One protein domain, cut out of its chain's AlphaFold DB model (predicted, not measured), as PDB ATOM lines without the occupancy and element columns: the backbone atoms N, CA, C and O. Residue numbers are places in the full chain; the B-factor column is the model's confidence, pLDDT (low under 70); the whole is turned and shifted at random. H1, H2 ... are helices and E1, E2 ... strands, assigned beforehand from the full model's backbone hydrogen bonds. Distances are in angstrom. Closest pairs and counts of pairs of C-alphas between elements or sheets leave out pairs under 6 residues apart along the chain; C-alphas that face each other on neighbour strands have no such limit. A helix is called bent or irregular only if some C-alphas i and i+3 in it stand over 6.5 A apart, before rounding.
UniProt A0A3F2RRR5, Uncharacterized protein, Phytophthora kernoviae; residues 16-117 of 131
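Overview. This is residues 16 to 117 of the 131 residues of an uncharacterized protein of Phytophthora kernoviae (UniProt A0A3F2RRR5). A two-stranded hairpin, E1 and E2, and four short helices, H2 to H5, gather around loops in one half of the domain, while H1 lies at the far end of the longest axis, apart from the other named elements. From H4, at the opposite end, the long unnamed stretch 81 to 110 runs back toward H1's end, turns there and returns to H5. The printed part has 102 residues with five named helices and two named strands, in the order H1, H2, E1, E2, H3, H4, H5; the sheet, E1 - E2, is antiparallel. The class is mixed, helices and strands, with under half of the residues in named elements. The whole is compact, with a radius of gyration of the C-alphas of 13.3 A and spans of 39 by 28 by 24 A.

Arrangement. E1, residues 51 to 55, and E2, residues 58 to 61, form a hairpin, antiparallel with 155 degrees between their directions. N 52 and O 60 are 2.9 A apart and N 58 and O 55 are 3.1 A apart, both within hydrogen-bond range. The closest C-alphas of E1 and H2, residues 35 to 40, are those of Ala 51 and Ala 38, 7.9 A apart. H3, residues 66 to 71, and H5, residues 111 to 116, only just touch, with 3 pairs of C-alphas within 8 A. Their closest C-alphas, of Ser 66 and Asp 114, are 6.4 A apart, and their lines stand at a steep tilt of 60 degrees, the same way. H4, residues 74 to 80, is close to H5 but not clearly touching, with the C-alphas of Ala 75 and Leu 115 closest at 6.2 A, at a shallow tilt of 5 degrees, the same way. H3 and H4 are also close but not clearly touching, with Met 69 and Ala 75 closest at 6.8 A between C-alphas. H1, residues 16 to 25, is apart from H2. Every O i to N i+4 pair is within hydrogen-bond range in H2, H3, H4 and H5, and 5 of 6 are in H1.

Along the chain. E1 measures 12.3 A from first to last C-alpha and E2 9.9 A; C-alpha 51 is at (160.062, 194.767, 117.099). H1 begins at C-alpha 16, (187.979, 201.842, 124.624), and measures 15.6 A; it is only just irregular, with C-alphas 16 and 19 6.6 A apart. H2 measures 8.4 A, H3 8.5 A, H4 9.9 A and H5 6.5 A. H5 ends at C-alpha 116, (162.070, 189.538, 136.561).

Size, cuts and confidence. The two C-alphas farthest apart, those of Lys 16 and Lys 80, are 40.2 A apart. The printed part has no cut. The link from H4 to H5, 30 residues, is long. The mean pLDDT of the printed part is 90.6; residues 16 to 17 and residue 117 are under 70.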
ATOM      1  N   LYS A  16     187.304 200.579 124.982       63.03
ATOM      2  CA  LYS A  16     187.979 201.842 124.624       63.03
ATOM      3  C   LYS A  16     187.616 202.318 123.209       63.03
ATOM      4  O   LYS A  16     187.518 203.518 122.960       63.03
ATOM      5  N   THR A  17     187.356 201.388 122.284       63.50
ATOM      6  CA  THR A  17     186.960 201.710 120.896       63.50
ATOM      7  C   THR A  17     185.471 202.034 120.754       63.50
ATOM      8  O   THR A  17     185.045 202.598 119.740       63.50
ATOM      9  N   LEU A  18     184.659 201.724 121.771       71.44
ATOM     10  CA  LEU A  18     183.207 201.867 121.694       71.44
ATOM     11  C   LEU A  18     182.744 203.316 121.671       71.44
ATOM     12  O   LEU A  18     181.693 203.590 121.098       71.44
ATOM     13  N   LYS A  19     183.506 204.256 122.240       72.00
ATOM     14  CA  LYS A  19     183.130 205.677 122.224       72.00
ATOM     15  C   LYS A  19     183.016 206.218 120.799       72.00
ATOM     16  O   LYS A  19     182.034 206.878 120.461       72.00
ATOM     17  N   VAL A  20     183.984 205.883 119.945       77.50
ATOM     18  CA  VAL A  20     183.975 206.275 118.529       77.50
ATOM     19  C   VAL A  20     182.882 205.520 117.773       77.50
ATOM     20  O   VAL A  20     182.085 206.146 117.075       77.50
ATOM     21  N   LYS A  21     182.771 204.200 117.974       79.38
ATOM     22  CA  LYS A  21     181.739 203.372 117.325       79.38
ATOM     23  C   LYS A  21     180.320 203.848 117.658       79.38
ATOM     24  O   LYS A  21     179.516 204.044 116.753       79.38
ATOM     25  N   CYS A  22     180.027 204.142 118.925       85.12
ATOM     26  CA  CYS A  22     178.718 204.655 119.337       85.12
ATOM     27  C   CYS A  22     178.411 206.019 118.717       85.12
ATOM     28  O   CYS A  22     177.263 206.277 118.355       85.12
ATOM     29  N   ARG A  23     179.415 206.890 118.547       81.94
ATOM     30  CA  ARG A  23     179.221 208.176 117.865       81.94
ATOM     31  C   ARG A  23     178.804 207.981 116.407       81.94
ATOM     32  O   ARG A  23     177.924 208.697 115.943       81.94
ATOM     33  N   LEU A  24     179.365 206.981 115.725       87.44
ATOM     34  CA  LEU A  24     178.980 206.616 114.357       87.44
ATOM     35  C   LEU A  24     177.582 205.979 114.283       87.44
ATOM     36  O   LEU A  24     176.876 206.175 113.297       87.44
ATOM     37  N   CYS A  25     177.130 205.294 115.338       88.12
ATOM     38  CA  CYS A  25     175.738 204.848 115.448       88.12
ATOM     39  C   CYS A  25     174.742 206.010 115.638       88.12
ATOM     40  O   CYS A  25     173.561 205.851 115.324       88.12
ATOM     41  N   GLY A  26     175.204 207.159 116.154       89.50
ATOM     42  CA  GLY A  26     174.393 208.342 116.477       89.50
ATOM     43  C   GLY A  26     174.323 208.695 117.971       89.50
ATOM     44  O   GLY A  26     173.581 209.604 118.344       89.50
ATOM     45  N   GLY A  27     175.074 208.004 118.837       91.56
ATOM     46  CA  GLY A  27     175.094 208.246 120.285       91.56
ATOM     47  C   GLY A  27     173.697 208.139 120.905       91.56
ATOM     48  O   GLY A  27     172.960 207.196 120.618       91.56
ATOM     49  N   ALA A  28     173.285 209.138 121.685       91.19
ATOM     50  CA  ALA A  28     171.939 209.186 122.263       91.19
ATOM     51  C   ALA A  28     170.820 209.083 121.204       91.19
ATOM     52  O   ALA A  28     169.799 208.438 121.424       91.19
ATOM     53  N   ARG A  29     171.044 209.621 119.995       92.44
ATOM     54  CA  ARG A  29     170.125 209.512 118.844       92.44
ATOM     55  C   ARG A  29     170.467 208.315 117.951       92.44
ATOM     56  O   ARG A  29     170.308 208.376 116.734       92.44
ATOM     57  N   CYS A  30     170.995 207.241 118.541       93.56
ATOM     58  CA  CYS A  30     171.395 206.036 117.824       93.56
ATOM     59  C   CYS A  30     170.253 205.530 116.943       93.56
ATOM     60  O   CYS A  30     169.138 205.320 117.423       93.56
ATOM     61  N   LYS A  31     170.556 205.247 115.674       90.25
ATOM     62  CA  LYS A  31     169.565 204.784 114.691       90.25
ATOM     63  C   LYS A  31     168.934 203.428 115.016       90.25
ATOM     64  O   LYS A  31     168.043 203.029 114.286       90.25
ATOM     65  N   ARG A  32     169.426 202.712 116.037       90.88
ATOM     66  CA  ARG A  32     168.957 201.373 116.446       90.88
ATOM     67  C   ARG A  32     168.515 201.275 117.909       90.88
ATOM     68  O   ARG A  32     167.749 200.385 118.237       90.88
ATOM     69  N   CYS A  33     169.039 202.137 118.783       92.25
ATOM     70  CA  CYS A  33     168.844 202.028 120.237       92.25
ATOM     71  C   CYS A  33     168.066 203.204 120.837       92.25
ATOM     72  O   CYS A  33     167.763 203.182 122.022       92.25
ATOM     73  N   SER A  34     167.812 204.259 120.060       94.50
ATOM     74  CA  SER A  34     167.053 205.412 120.544       94.50
ATOM     75  C   SER A  34     165.553 205.148 120.503       94.50
ATOM     76  O   SER A  34     165.062 204.394 119.666       94.50
ATOM     77  N   GLU A  35     164.813 205.870 121.332       95.94
ATOM     78  CA  GLU A  35     163.353 205.905 121.280       95.94
ATOM     79  C   GLU A  35     162.815 206.330 119.912       95.94
ATOM     80  O   GLU A  35     161.864 205.747 119.408       95.94
ATOM     81  N   SER A  36     163.473 207.285 119.245       94.75
ATOM     82  CA  SER A  36     163.091 207.655 117.880       94.75
ATOM     83  C   SER A  36     163.171 206.479 116.903       94.75
ATOM     84  O   SER A  36     162.374 206.414 115.976       94.75
ATOM     85  N   CYS A  37     164.099 205.537 117.107       93.19
ATOM     86  CA  CYS A  37     164.127 204.293 116.337       93.19
ATOM     87  C   CYS A  37     162.991 203.352 116.750       93.19
ATOM     88  O   CYS A  37     162.391 202.726 115.882       93.19
ATOM     89  N   ALA A  38     162.704 203.248 118.049       93.69
ATOM     90  CA  ALA A  38     161.614 202.419 118.547       93.69
ATOM     91  C   ALA A  38     160.265 202.834 117.943       93.69
ATOM     92  O   ALA A  38     159.529 201.997 117.429       93.69
ATOM     93  N   LEU A  39     159.989 204.138 117.932       94.94
ATOM     94  CA  LEU A  39     158.741 204.714 117.431       94.94
ATOM     95  C   LEU A  39     158.681 204.835 115.901       94.94
ATOM     96  O   LEU A  39     157.613 205.095 115.355       94.94
ATOM     97  N   ALA A  40     159.799 204.642 115.193       94.69
ATOM     98  CA  ALA A  40     159.806 204.651 113.729       94.69
ATOM     99  C   ALA A  40     159.060 203.445 113.128       94.69
ATOM    100  O   ALA A  40     158.593 203.522 111.992       94.69
ATOM    101  N   LYS A  41     158.935 202.342 113.878       94.19
ATOM    102  CA  LYS A  41     158.158 201.156 113.499       94.19
ATOM    103  C   LYS A  41     156.737 201.288 114.055       94.19
ATOM    104  O   LYS A  41     156.464 200.915 115.193       94.19
ATOM    105  N   LEU A  42     155.845 201.863 113.249       94.56
ATOM    106  CA  LEU A  42     154.463 202.180 113.642       94.56
ATOM    107  C   LEU A  42     153.602 200.936 113.908       94.56
ATOM    108  O   LEU A  42     152.694 200.980 114.730       94.56
ATOM    109  N   ASP A  43     153.898 199.843 113.214       95.56
ATOM    110  CA  ASP A  43     153.236 198.539 113.295       95.56
ATOM    111  C   ASP A  43     153.971 197.563 114.230       95.56
ATOM    112  O   ASP A  43     153.790 196.351 114.134       95.56
ATOM    113  N   SER A  44     154.824 198.068 115.127       96.88
ATOM    114  CA  SER A  44     155.514 197.216 116.094       96.88
ATOM    115  C   SER A  44     154.501 196.516 117.013       96.88
ATOM    116  O   SER A  44     153.659 197.195 117.610       96.88
ATOM    117  N   PRO A  45     154.598 195.185 117.207       96.56
ATOM    118  CA  PRO A  45     153.738 194.451 118.135       96.56
ATOM    119  C   PRO A  45     153.961 194.860 119.600       96.56
ATOM    120  O   PRO A  45     153.098 194.608 120.437       96.56
ATOM    121  N   VAL A  46     155.096 195.498 119.917       96.38
ATOM    122  CA  VAL A  46     155.421 196.006 121.255       96.38
ATOM    123  C   VAL A  46     155.696 197.501 121.164       96.38
ATOM    124  O   VAL A  46     156.731 197.941 120.657       96.38
ATOM    125  N   ARG A  47     154.776 198.306 121.691       97.25
ATOM    126  CA  ARG A  47     154.913 199.762 121.714       97.25
ATOM    127  C   ARG A  47     156.121 200.157 122.559       97.25
ATOM    128  O   ARG A  47     156.297 199.641 123.661       97.25
ATOM    129  N   GLY A  48     156.915 201.098 122.057       95.94
ATOM    130  CA  GLY A  48     158.156 201.524 122.707       95.94
ATOM    131  C   GLY A  48     159.378 200.686 122.327       95.94
ATOM    132  O   GLY A  48     160.476 201.001 122.778       95.94
ATOM    133  N   LEU A  49     159.224 199.680 121.457       96.44
ATOM    134  CA  LEU A  49     160.326 198.943 120.841       96.44
ATOM    135  C   LEU A  49     160.148 198.870 119.330       96.44
ATOM    136  O   LEU A  49     159.040 198.730 118.829       96.44
ATOM    137  N   HIS A  50     161.264 198.874 118.607       96.62
ATOM    138  CA  HIS A  50     161.282 198.402 117.231       96.62
ATOM    139  C   HIS A  50     161.337 196.870 117.263       96.62
ATOM    140  O   HIS A  50     162.411 196.296 117.477       96.62
ATOM    141  N   ALA A  51     160.197 196.217 117.063       96.44
ATOM    142  CA  ALA A  51     160.062 194.767 117.099       96.44
ATOM    143  C   ALA A  51     159.231 194.246 115.921       96.44
ATOM    144  O   ALA A  51     158.504 195.011 115.289       96.44
ATOM    145  N   ASP A  52     159.369 192.956 115.622       96.81
ATOM    146  CA  ASP A  52     158.530 192.253 114.651       96.81
ATOM    147  C   ASP A  52     158.520 190.740 114.924       96.81
ATOM    148  O   ASP A  52     159.471 190.193 115.499       96.81
ATOM    149  N   TRP A  53     157.458 190.060 114.500       96.38
ATOM    150  CA  TRP A  53     157.386 188.600 114.547       96.38
ATOM    151  C   TRP A  53     158.245 188.018 113.425       96.38
ATOM    152  O   TRP A  53     158.051 188.319 112.250       96.38
ATOM    153  N   VAL A  54     159.223 187.188 113.787       95.12
ATOM    154  CA  VAL A  54     160.115 186.508 112.829       95.12
ATOM    155  C   VAL A  54     159.709 185.055 112.589       95.12
ATOM    156  O   VAL A  54     160.142 184.446 111.615       95.12
ATOM    157  N   ALA A  55     158.875 184.515 113.474       94.19
ATOM    158  CA  ALA A  55     158.175 183.248 113.344       94.19
ATOM    159  C   ALA A  55     156.916 183.285 114.223       94.19
ATOM    160  O   ALA A  55     156.788 184.158 115.082       94.19
ATOM    161  N   ASP A  56     156.042 182.290 114.082       92.44
ATOM    162  CA  ASP A  56     154.787 182.197 114.847       92.44
ATOM    163  C   ASP A  56     154.993 182.194 116.372       92.44
ATOM    164  O   ASP A  56     154.115 182.601 117.127       92.44
ATOM    165  N   CYS A  57     156.162 181.741 116.836       91.62
ATOM    166  CA  CYS A  57     156.520 181.655 118.251       91.62
ATOM    167  C   CYS A  57     157.710 182.541 118.649       91.62
ATOM    168  O   CYS A  57     158.201 182.426 119.772       91.62
ATOM    169  N   ALA A  58     158.209 183.394 117.748       93.94
ATOM    170  CA  ALA A  58     159.412 184.180 118.000       93.94
ATOM    171  C   ALA A  58     159.280 185.619 117.499       93.94
ATOM    172  O   ALA A  58     158.995 185.878 116.329       93.94
ATOM    173  N   LEU A  59     159.579 186.556 118.394       95.88
ATOM    174  CA  LEU A  59     159.612 187.985 118.126       95.88
ATOM    175  C   LEU A  59     161.048 188.486 118.275       95.88
ATOM    176  O   LEU A  59     161.704 188.246 119.291       95.88
ATOM    177  N   ALA A  60     161.537 189.192 117.259       95.88
ATOM    178  CA  ALA A  60     162.821 189.873 117.310       95.88
ATOM    179  C   ALA A  60     162.597 191.341 117.675       95.88
ATOM    180  O   ALA A  60     161.721 192.005 117.122       95.88
ATOM    181  N   MET A  61     163.406 191.867 118.591       95.94
ATOM    182  CA  MET A  61     163.284 193.242 119.067       95.94
ATOM    183  C   MET A  61     164.646 193.912 119.214       95.94
ATOM    184  O   MET A  61     165.674 193.259 119.409       95.94
ATOM    185  N   MET A  62     164.652 195.243 119.157       94.31
ATOM    186  CA  MET A  62     165.772 196.023 119.677       94.31
ATOM    187  C   MET A  62     165.943 195.806 121.188       94.31
ATOM    188  O   MET A  62     164.982 195.511 121.893       94.31
ATOM    189  N   ARG A  63     167.156 196.029 121.709       93.19
ATOM    190  CA  ARG A  63     167.386 196.045 123.162       93.19
ATOM    191  C   ARG A  63     166.576 197.179 123.824       93.19
ATOM    192  O   ARG A  63     166.676 198.313 123.342       93.19
ATOM    193  N   PRO A  64     165.820 196.911 124.902       94.44
ATOM    194  CA  PRO A  64     165.107 197.947 125.642       94.44
ATOM    195  C   PRO A  64     166.062 198.755 126.535       94.44
ATOM    196  O   PRO A  64     167.228 198.393 126.707       94.44
ATOM    197  N   SER A  65     165.558 199.834 127.132       95.44
ATOM    198  CA  SER A  65     166.197 200.542 128.249       95.44
ATOM    199  C   SER A  65     165.255 200.617 129.446       95.44
ATOM    200  O   SER A  65     164.044 200.579 129.243       95.44
ATOM    201  N   SER A  66     165.763 200.779 130.673       95.69
ATOM    202  CA  SER A  66     164.898 200.899 131.867       95.69
ATOM    203  C   SER A  66     163.857 202.011 131.715       95.69
ATOM    204  O   SER A  66     162.703 201.850 132.108       95.69
ATOM    205  N   ARG A  67     164.237 203.134 131.088       97.06
ATOM    206  CA  ARG A  67     163.305 204.231 130.807       97.06
ATOM    207  C   ARG A  67     162.176 203.776 129.884       97.06
ATOM    208  O   ARG A  67     161.018 203.959 130.240       97.06
ATOM    209  N   LEU A  68     162.498 203.149 128.747       96.44
ATOM    210  CA  LEU A  68     161.487 202.657 127.803       96.44
ATOM    211  C   LEU A  68     160.630 201.535 128.408       96.44
ATOM    212  O   LEU A  68     159.421 201.506 128.185       96.44
ATOM    213  N   MET A  69     161.235 200.645 129.200       95.19
ATOM    214  CA  MET A  69     160.536 199.579 129.925       95.19
ATOM    215  C   MET A  69     159.421 200.150 130.799       95.19
ATOM    216  O   MET A  69     158.283 199.682 130.717       95.19
ATOM    217  N   ASN A  70     159.737 201.192 131.571       95.31
ATOM    218  CA  ASN A  70     158.792 201.867 132.451       95.31
ATOM    219  C   ASN A  70     157.757 202.691 131.664       95.31
ATOM    220  O   ASN A  70     156.554 202.479 131.807       95.31
ATOM    221  N   GLU A  71     158.223 203.580 130.786       97.50
ATOM    222  CA  GLU A  71     157.393 204.550 130.062       97.50
ATOM    223  C   GLU A  71     156.322 203.877 129.195       97.50
ATOM    224  O   GLU A  71     155.166 204.310 129.153       97.50
ATOM    225  N   TYR A  72     156.680 202.767 128.547       96.50
ATOM    226  CA  TYR A  72     155.772 202.028 127.676       96.50
ATOM    227  C   TYR A  72     155.159 200.793 128.336       96.50
ATOM    228  O   TYR A  72     154.372 200.109 127.677       96.50
ATOM    229  N   LYS A  73     155.460 200.516 129.614       95.19
ATOM    230  CA  LYS A  73     154.984 199.322 130.337       95.19
ATOM    231  C   LYS A  73     155.273 198.035 129.554       95.19
ATOM    232  O   LYS A  73     154.382 197.226 129.301       95.19
ATOM    233  N   ILE A  74     156.511 197.882 129.086       95.12
ATOM    234  CA  ILE A  74     156.892 196.814 128.142       95.12
ATOM    235  C   ILE A  74     156.672 195.420 128.749       95.12
ATOM    236  O   ILE A  74     156.157 194.544 128.061       95.12
ATOM    237  N   ALA A  75     156.978 195.229 130.036       91.88
ATOM    238  CA  ALA A  75     156.751 193.953 130.720       91.88
ATOM    239  C   ALA A  75     155.264 193.536 130.700       91.88
ATOM    240  O   ALA A  75     154.942 192.398 130.367       91.88
ATOM    241  N   GLU A  76     154.337 194.475 130.933       92.69
ATOM    242  CA  GLU A  76     152.892 194.210 130.831       92.69
ATOM    243  C   GLU A  76     152.472 193.843 129.394       92.69
ATOM    244  O   GLU A  76     151.547 193.055 129.188       92.69
ATOM    245  N   GLN A  77     153.121 194.423 128.377       94.75
ATOM    246  CA  GLN A  77     152.860 194.077 126.976       94.75
ATOM    247  C   GLN A  77     153.338 192.656 126.656       94.75
ATOM    248  O   GLN A  77     152.619 191.917 125.987       94.75
ATOM    249  N   PHE A  78     154.503 192.247 127.168       93.94
ATOM    250  CA  PHE A  78     155.011 190.881 127.013       93.94
ATOM    251  C   PHE A  78     154.046 189.845 127.590       93.94
ATOM    252  O   PHE A  78     153.727 188.876 126.902       93.94
ATOM    253  N   GLN A  79     153.497 190.097 128.783       90.31
ATOM    254  CA  GLN A  79     152.476 189.233 129.385       90.31
ATOM    255  C   GLN A  79     151.232 189.111 128.489       90.31
ATOM    256  O   GLN A  79     150.771 188.006 128.212       90.31
ATOM    257  N   LYS A  80     150.721 190.232 127.959       92.75
ATOM    258  CA  LYS A  80     149.553 190.243 127.050       92.75
ATOM    259  C   LYS A  80     149.804 189.504 125.734       92.75
ATOM    260  O   LYS A  80     148.867 188.966 125.154       92.75
ATOM    261  N   LEU A  81     151.050 189.491 125.268       92.94
ATOM    262  CA  LEU A  81     151.482 188.778 124.065       92.94
ATOM    263  C   LEU A  81     151.861 187.313 124.336       92.94
ATOM    264  O   LEU A  81     152.274 186.625 123.407       92.94
ATOM    265  N   ASN A  82     151.723 186.828 125.576       91.62
ATOM    266  CA  ASN A  82     152.173 185.502 126.011       91.62
ATOM    267  C   ASN A  82     153.667 185.244 125.732       91.62
ATOM    268  O   ASN A  82     154.066 184.119 125.430       91.62
ATOM    269  N   ILE A  83     154.507 186.278 125.826       90.56
ATOM    270  CA  ILE A  83     155.962 186.110 125.772       90.56
ATOM    271  C   ILE A  83     156.407 185.523 127.108       90.56
ATOM    272  O   ILE A  83     156.259 186.155 128.148       90.56
ATOM    273  N   THR A  84     156.956 184.312 127.066       88.56
ATOM    274  CA  THR A  84     157.364 183.554 128.258       88.56
ATOM    275  C   THR A  84     158.861 183.631 128.543       88.56
ATOM    276  O   THR A  84     159.281 183.393 129.672       88.56
ATOM    277  N   ALA A  85     159.671 183.984 127.543       89.62
ATOM    278  CA  ALA A  85     161.122 184.053 127.659       89.62
ATOM    279  C   ALA A  85     161.695 185.218 126.842       89.62
ATOM    280  O   ALA A  85     161.232 185.507 125.736       89.62
ATOM    281  N   VAL A  86     162.742 185.853 127.376       90.75
ATOM    282  CA  VAL A  86     163.479 186.934 126.709       90.75
ATOM    283  C   VAL A  86     164.959 186.571 126.658       90.75
ATOM    284  O   VAL A  86     165.655 186.559 127.671       90.75
ATOM    285  N   PHE A  87     165.468 186.315 125.454       91.44
ATOM    286  CA  PHE A  87     166.876 185.987 125.247       91.44
ATOM    287  C   PHE A  87     167.682 187.251 124.956       91.44
ATOM    288  O   PHE A  87     167.555 187.860 123.893       91.44
ATOM    289  N   ASN A  88     168.542 187.643 125.897       90.06
ATOM    290  CA  ASN A  88     169.476 188.738 125.672       90.06
ATOM    291  C   ASN A  88     170.684 188.246 124.863       90.06
ATOM    292  O   ASN A  88     171.477 187.441 125.344       90.06
ATOM    293  N   LEU A  89     170.834 188.765 123.645       90.56
ATOM    294  CA  LEU A  89     171.943 188.433 122.744       90.56
ATOM    295  C   LEU A  89     173.113 189.427 122.827       90.56
ATOM    296  O   LEU A  89     174.042 189.345 122.028       90.56
ATOM    297  N   THR A  90     173.062 190.388 123.754       85.00
ATOM    298  CA  THR A  90     174.118 191.393 123.940       85.00
ATOM    299  C   THR A  90     175.077 190.996 125.051       85.00
ATOM    300  O   THR A  90     174.697 190.353 126.032       85.00
ATOM    301  N   LEU A  91     176.327 191.430 124.929       86.50
ATOM    302  CA  LEU A  91     177.301 191.324 126.009       86.50
ATOM    303  C   LEU A  91     177.244 192.565 126.922       86.50
ATOM    304  O   LEU A  91     177.046 193.683 126.432       86.50
ATOM    305  N   PRO A  92     177.483 192.417 128.243       85.75
ATOM    306  CA  PRO A  92     177.626 193.565 129.134       85.75
ATOM    307  C   PRO A  92     178.690 194.542 128.617       85.75
ATOM    308  O   PRO A  92     179.766 194.115 128.184       85.75
ATOM    309  N   GLY A  93     178.395 195.840 128.660       85.25
ATOM    310  CA  GLY A  93     179.290 196.889 128.164       85.25
ATOM    311  C   GLY A  93     179.098 197.238 126.685       85.25
ATOM    312  O   GLY A  93     179.682 198.212 126.211       85.25
ATOM    313  N   GLU A  94     178.272 196.505 125.932       85.94
ATOM    314  CA  GLU A  94     178.022 196.822 124.525       85.94
ATOM    315  C   GLU A  94     177.218 198.107 124.344       85.94
ATOM    316  O   GLU A  94     176.181 198.306 124.979       85.94
ATOM    317  N   HIS A  95     177.638 198.923 123.372       89.19
ATOM    318  CA  HIS A  95     176.982 200.175 122.988       89.19
ATOM    319  C   HIS A  95     176.779 201.182 124.146       89.19
ATOM    320  O   HIS A  95     175.670 201.682 124.339       89.19
ATOM    321  N   PRO A  96     177.841 201.566 124.879       89.38
ATOM    322  CA  PRO A  96     177.723 202.288 126.143       89.38
ATOM    323  C   PRO A  96     177.117 203.691 126.051       89.38
ATOM    324  O   PRO A  96     176.652 204.234 127.047       89.38
ATOM    325  N   TYR A  97     177.127 204.282 124.855       90.56
ATOM    326  CA  TYR A  97     176.639 205.640 124.607       90.56
ATOM    327  C   TYR A  97     175.475 205.684 123.612       90.56
ATOM    328  O   TYR A  97     175.139 206.764 123.126       90.56
ATOM    329  N   CYS A  98     174.920 204.531 123.221       92.38
ATOM    330  CA  CYS A  98     173.782 204.492 122.307       92.38
ATOM    331  C   CYS A  98     172.463 204.578 123.077       92.38
ATOM    332  O   CYS A  98     172.290 203.872 124.066       92.38
ATOM    333  N   GLY A  99     171.514 205.372 122.576       93.94
ATOM    334  CA  GLY A  99     170.215 205.530 123.238       93.94
ATOM    335  C   GLY A  99     170.383 206.089 124.652       93.94
ATOM    336  O   GLY A  99     171.118 207.056 124.844       93.94
ATOM    337  N   ASP A 100     169.750 205.445 125.630       94.56
ATOM    338  CA  ASP A 100     169.805 205.861 127.038       94.56
ATOM    339  C   ASP A 100     171.117 205.458 127.756       94.56
ATOM    340  O   ASP A 100     171.318 205.809 128.917       94.56
ATOM    341  N   GLY A 101     172.042 204.767 127.075       92.06
ATOM    342  CA  GLY A 101     173.310 204.312 127.656       92.06
ATOM    343  C   GLY A 101     173.160 203.047 128.502       92.06
ATOM    344  O   GLY A 101     172.194 202.311 128.339       92.06
ATOM    345  N   LEU A 102     174.143 202.749 129.359       91.81
ATOM    346  CA  LEU A 102     174.117 201.568 130.239       91.81
ATOM    347  C   LEU A 102     173.797 201.953 131.676       91.81
ATOM    348  O   LEU A 102     174.265 202.977 132.171       91.81
ATOM    349  N   VAL A 103     173.075 201.067 132.354       90.56
ATOM    350  CA  VAL A 103     172.900 201.073 133.804       90.56
ATOM    351  C   VAL A 103     173.949 200.173 134.469       90.56
ATOM    352  O   VAL A 103     174.823 199.597 133.817       90.56
ATOM    353  N   THR A 104     173.879 200.043 135.794       88.31
ATOM    354  CA  THR A 104     174.855 199.301 136.613       88.31
ATOM    355  C   THR A 104     175.023 197.834 136.208       88.31
ATOM    356  O   THR A 104     176.121 197.289 136.344       88.31
ATOM    357  N   SER A 105     173.969 197.218 135.660       84.44
ATOM    358  CA  SER A 105     173.966 195.849 135.120       84.44
ATOM    359  C   SER A 105     174.923 195.648 133.935       84.44
ATOM    360  O   SER A 105     175.246 194.513 133.593       84.44
ATOM    361  N   GLY A 106     175.371 196.729 133.286       88.06
ATOM    362  CA  GLY A 106     176.127 196.677 132.034       88.06
ATOM    363  C   GLY A 106     175.248 196.586 130.779       88.06
ATOM    364  O   GLY A 106     175.788 196.522 129.674       88.06
ATOM    365  N   PHE A 107     173.921 196.627 130.925       91.75
ATOM    366  CA  PHE A 107     172.922 196.713 129.850       91.75
ATOM    367  C   PHE A 107     172.179 198.063 129.923       91.75
ATOM    368  O   PHE A 107     172.386 198.797 130.881       91.75
ATOM    369  N   PRO A 108     171.330 198.456 128.949       92.00
ATOM    370  CA  PRO A 108     170.537 199.692 129.045       92.00
ATOM    371  C   PRO A 108     169.351 199.571 130.000       92.00
ATOM    372  O   PRO A 108     168.659 200.555 130.254       92.00
ATOM    373  N   TYR A 109     169.090 198.357 130.477       93.56
ATOM    374  CA  TYR A 109     168.044 198.012 131.418       93.56
ATOM    375  C   TYR A 109     168.628 197.148 132.543       93.56
ATOM    376  O   TYR A 109     169.716 196.575 132.405       93.56
ATOM    377  N   ASP A 110     167.930 197.065 133.664       92.00
ATOM    378  CA  ASP A 110     168.237 196.166 134.770       92.00
ATOM    379  C   ASP A 110     167.375 194.903 134.595       92.00
ATOM    380  O   ASP A 110     166.160 194.983 134.760       92.00
ATOM    381  N   PRO A 111     167.949 193.747 134.209       87.81
ATOM    382  CA  PRO A 111     167.150 192.558 133.917       87.81
ATOM    383  C   PRO A 111     166.287 192.108 135.096       87.81
ATOM    384  O   PRO A 111     165.155 191.676 134.893       87.81
ATOM    385  N   GLU A 112     166.797 192.239 136.321       86.88
ATOM    386  CA  GLU A 112     166.088 191.796 137.515       86.88
ATOM    387  C   GLU A 112     164.909 192.725 137.814       86.88
ATOM    388  O   GLU A 112     163.780 192.267 137.977       86.88
ATOM    389  N   LYS A 113     165.138 194.043 137.799       88.44
ATOM    390  CA  LYS A 113     164.081 195.020 138.106       88.44
ATOM    391  C   LYS A 113     163.064 195.193 136.985       88.44
ATOM    392  O   LYS A 113     161.885 195.361 137.270       88.44
ATOM    393  N   ASP A 114     163.519 195.188 135.736       89.88
ATOM    394  CA  ASP A 114     162.685 195.576 134.597       89.88
ATOM    395  C   ASP A 114     161.963 194.381 133.950       89.88
ATOM    396  O   ASP A 114     160.952 194.587 133.280       89.88
ATOM    397  N   LEU A 115     162.463 193.146 134.119       85.06
ATOM    398  CA  LEU A 115     161.862 191.936 133.530       85.06
ATOM    399  C   LEU A 115     161.491 190.856 134.558       85.06
ATOM    400  O   LEU A 115     160.486 190.178 134.362       85.06
ATOM    401  N   MET A 116     162.274 190.664 135.627       75.62
ATOM    402  CA  MET A 116     162.070 189.538 136.561       75.62
ATOM    403  C   MET A 116     161.234 189.885 137.800       75.62
ATOM    404  O   MET A 116     160.642 188.991 138.396       75.62
ATOM    405  N   ALA A 117     161.139 191.162 138.183       66.25
ATOM    406  CA  ALA A 117     160.364 191.599 139.350       66.25
ATOM    407  C   ALA A 117     158.852 191.313 139.226       66.25
ATOM    408  O   ALA A 117     158.145 191.218 140.226       66.25
TER     409      ALA A 117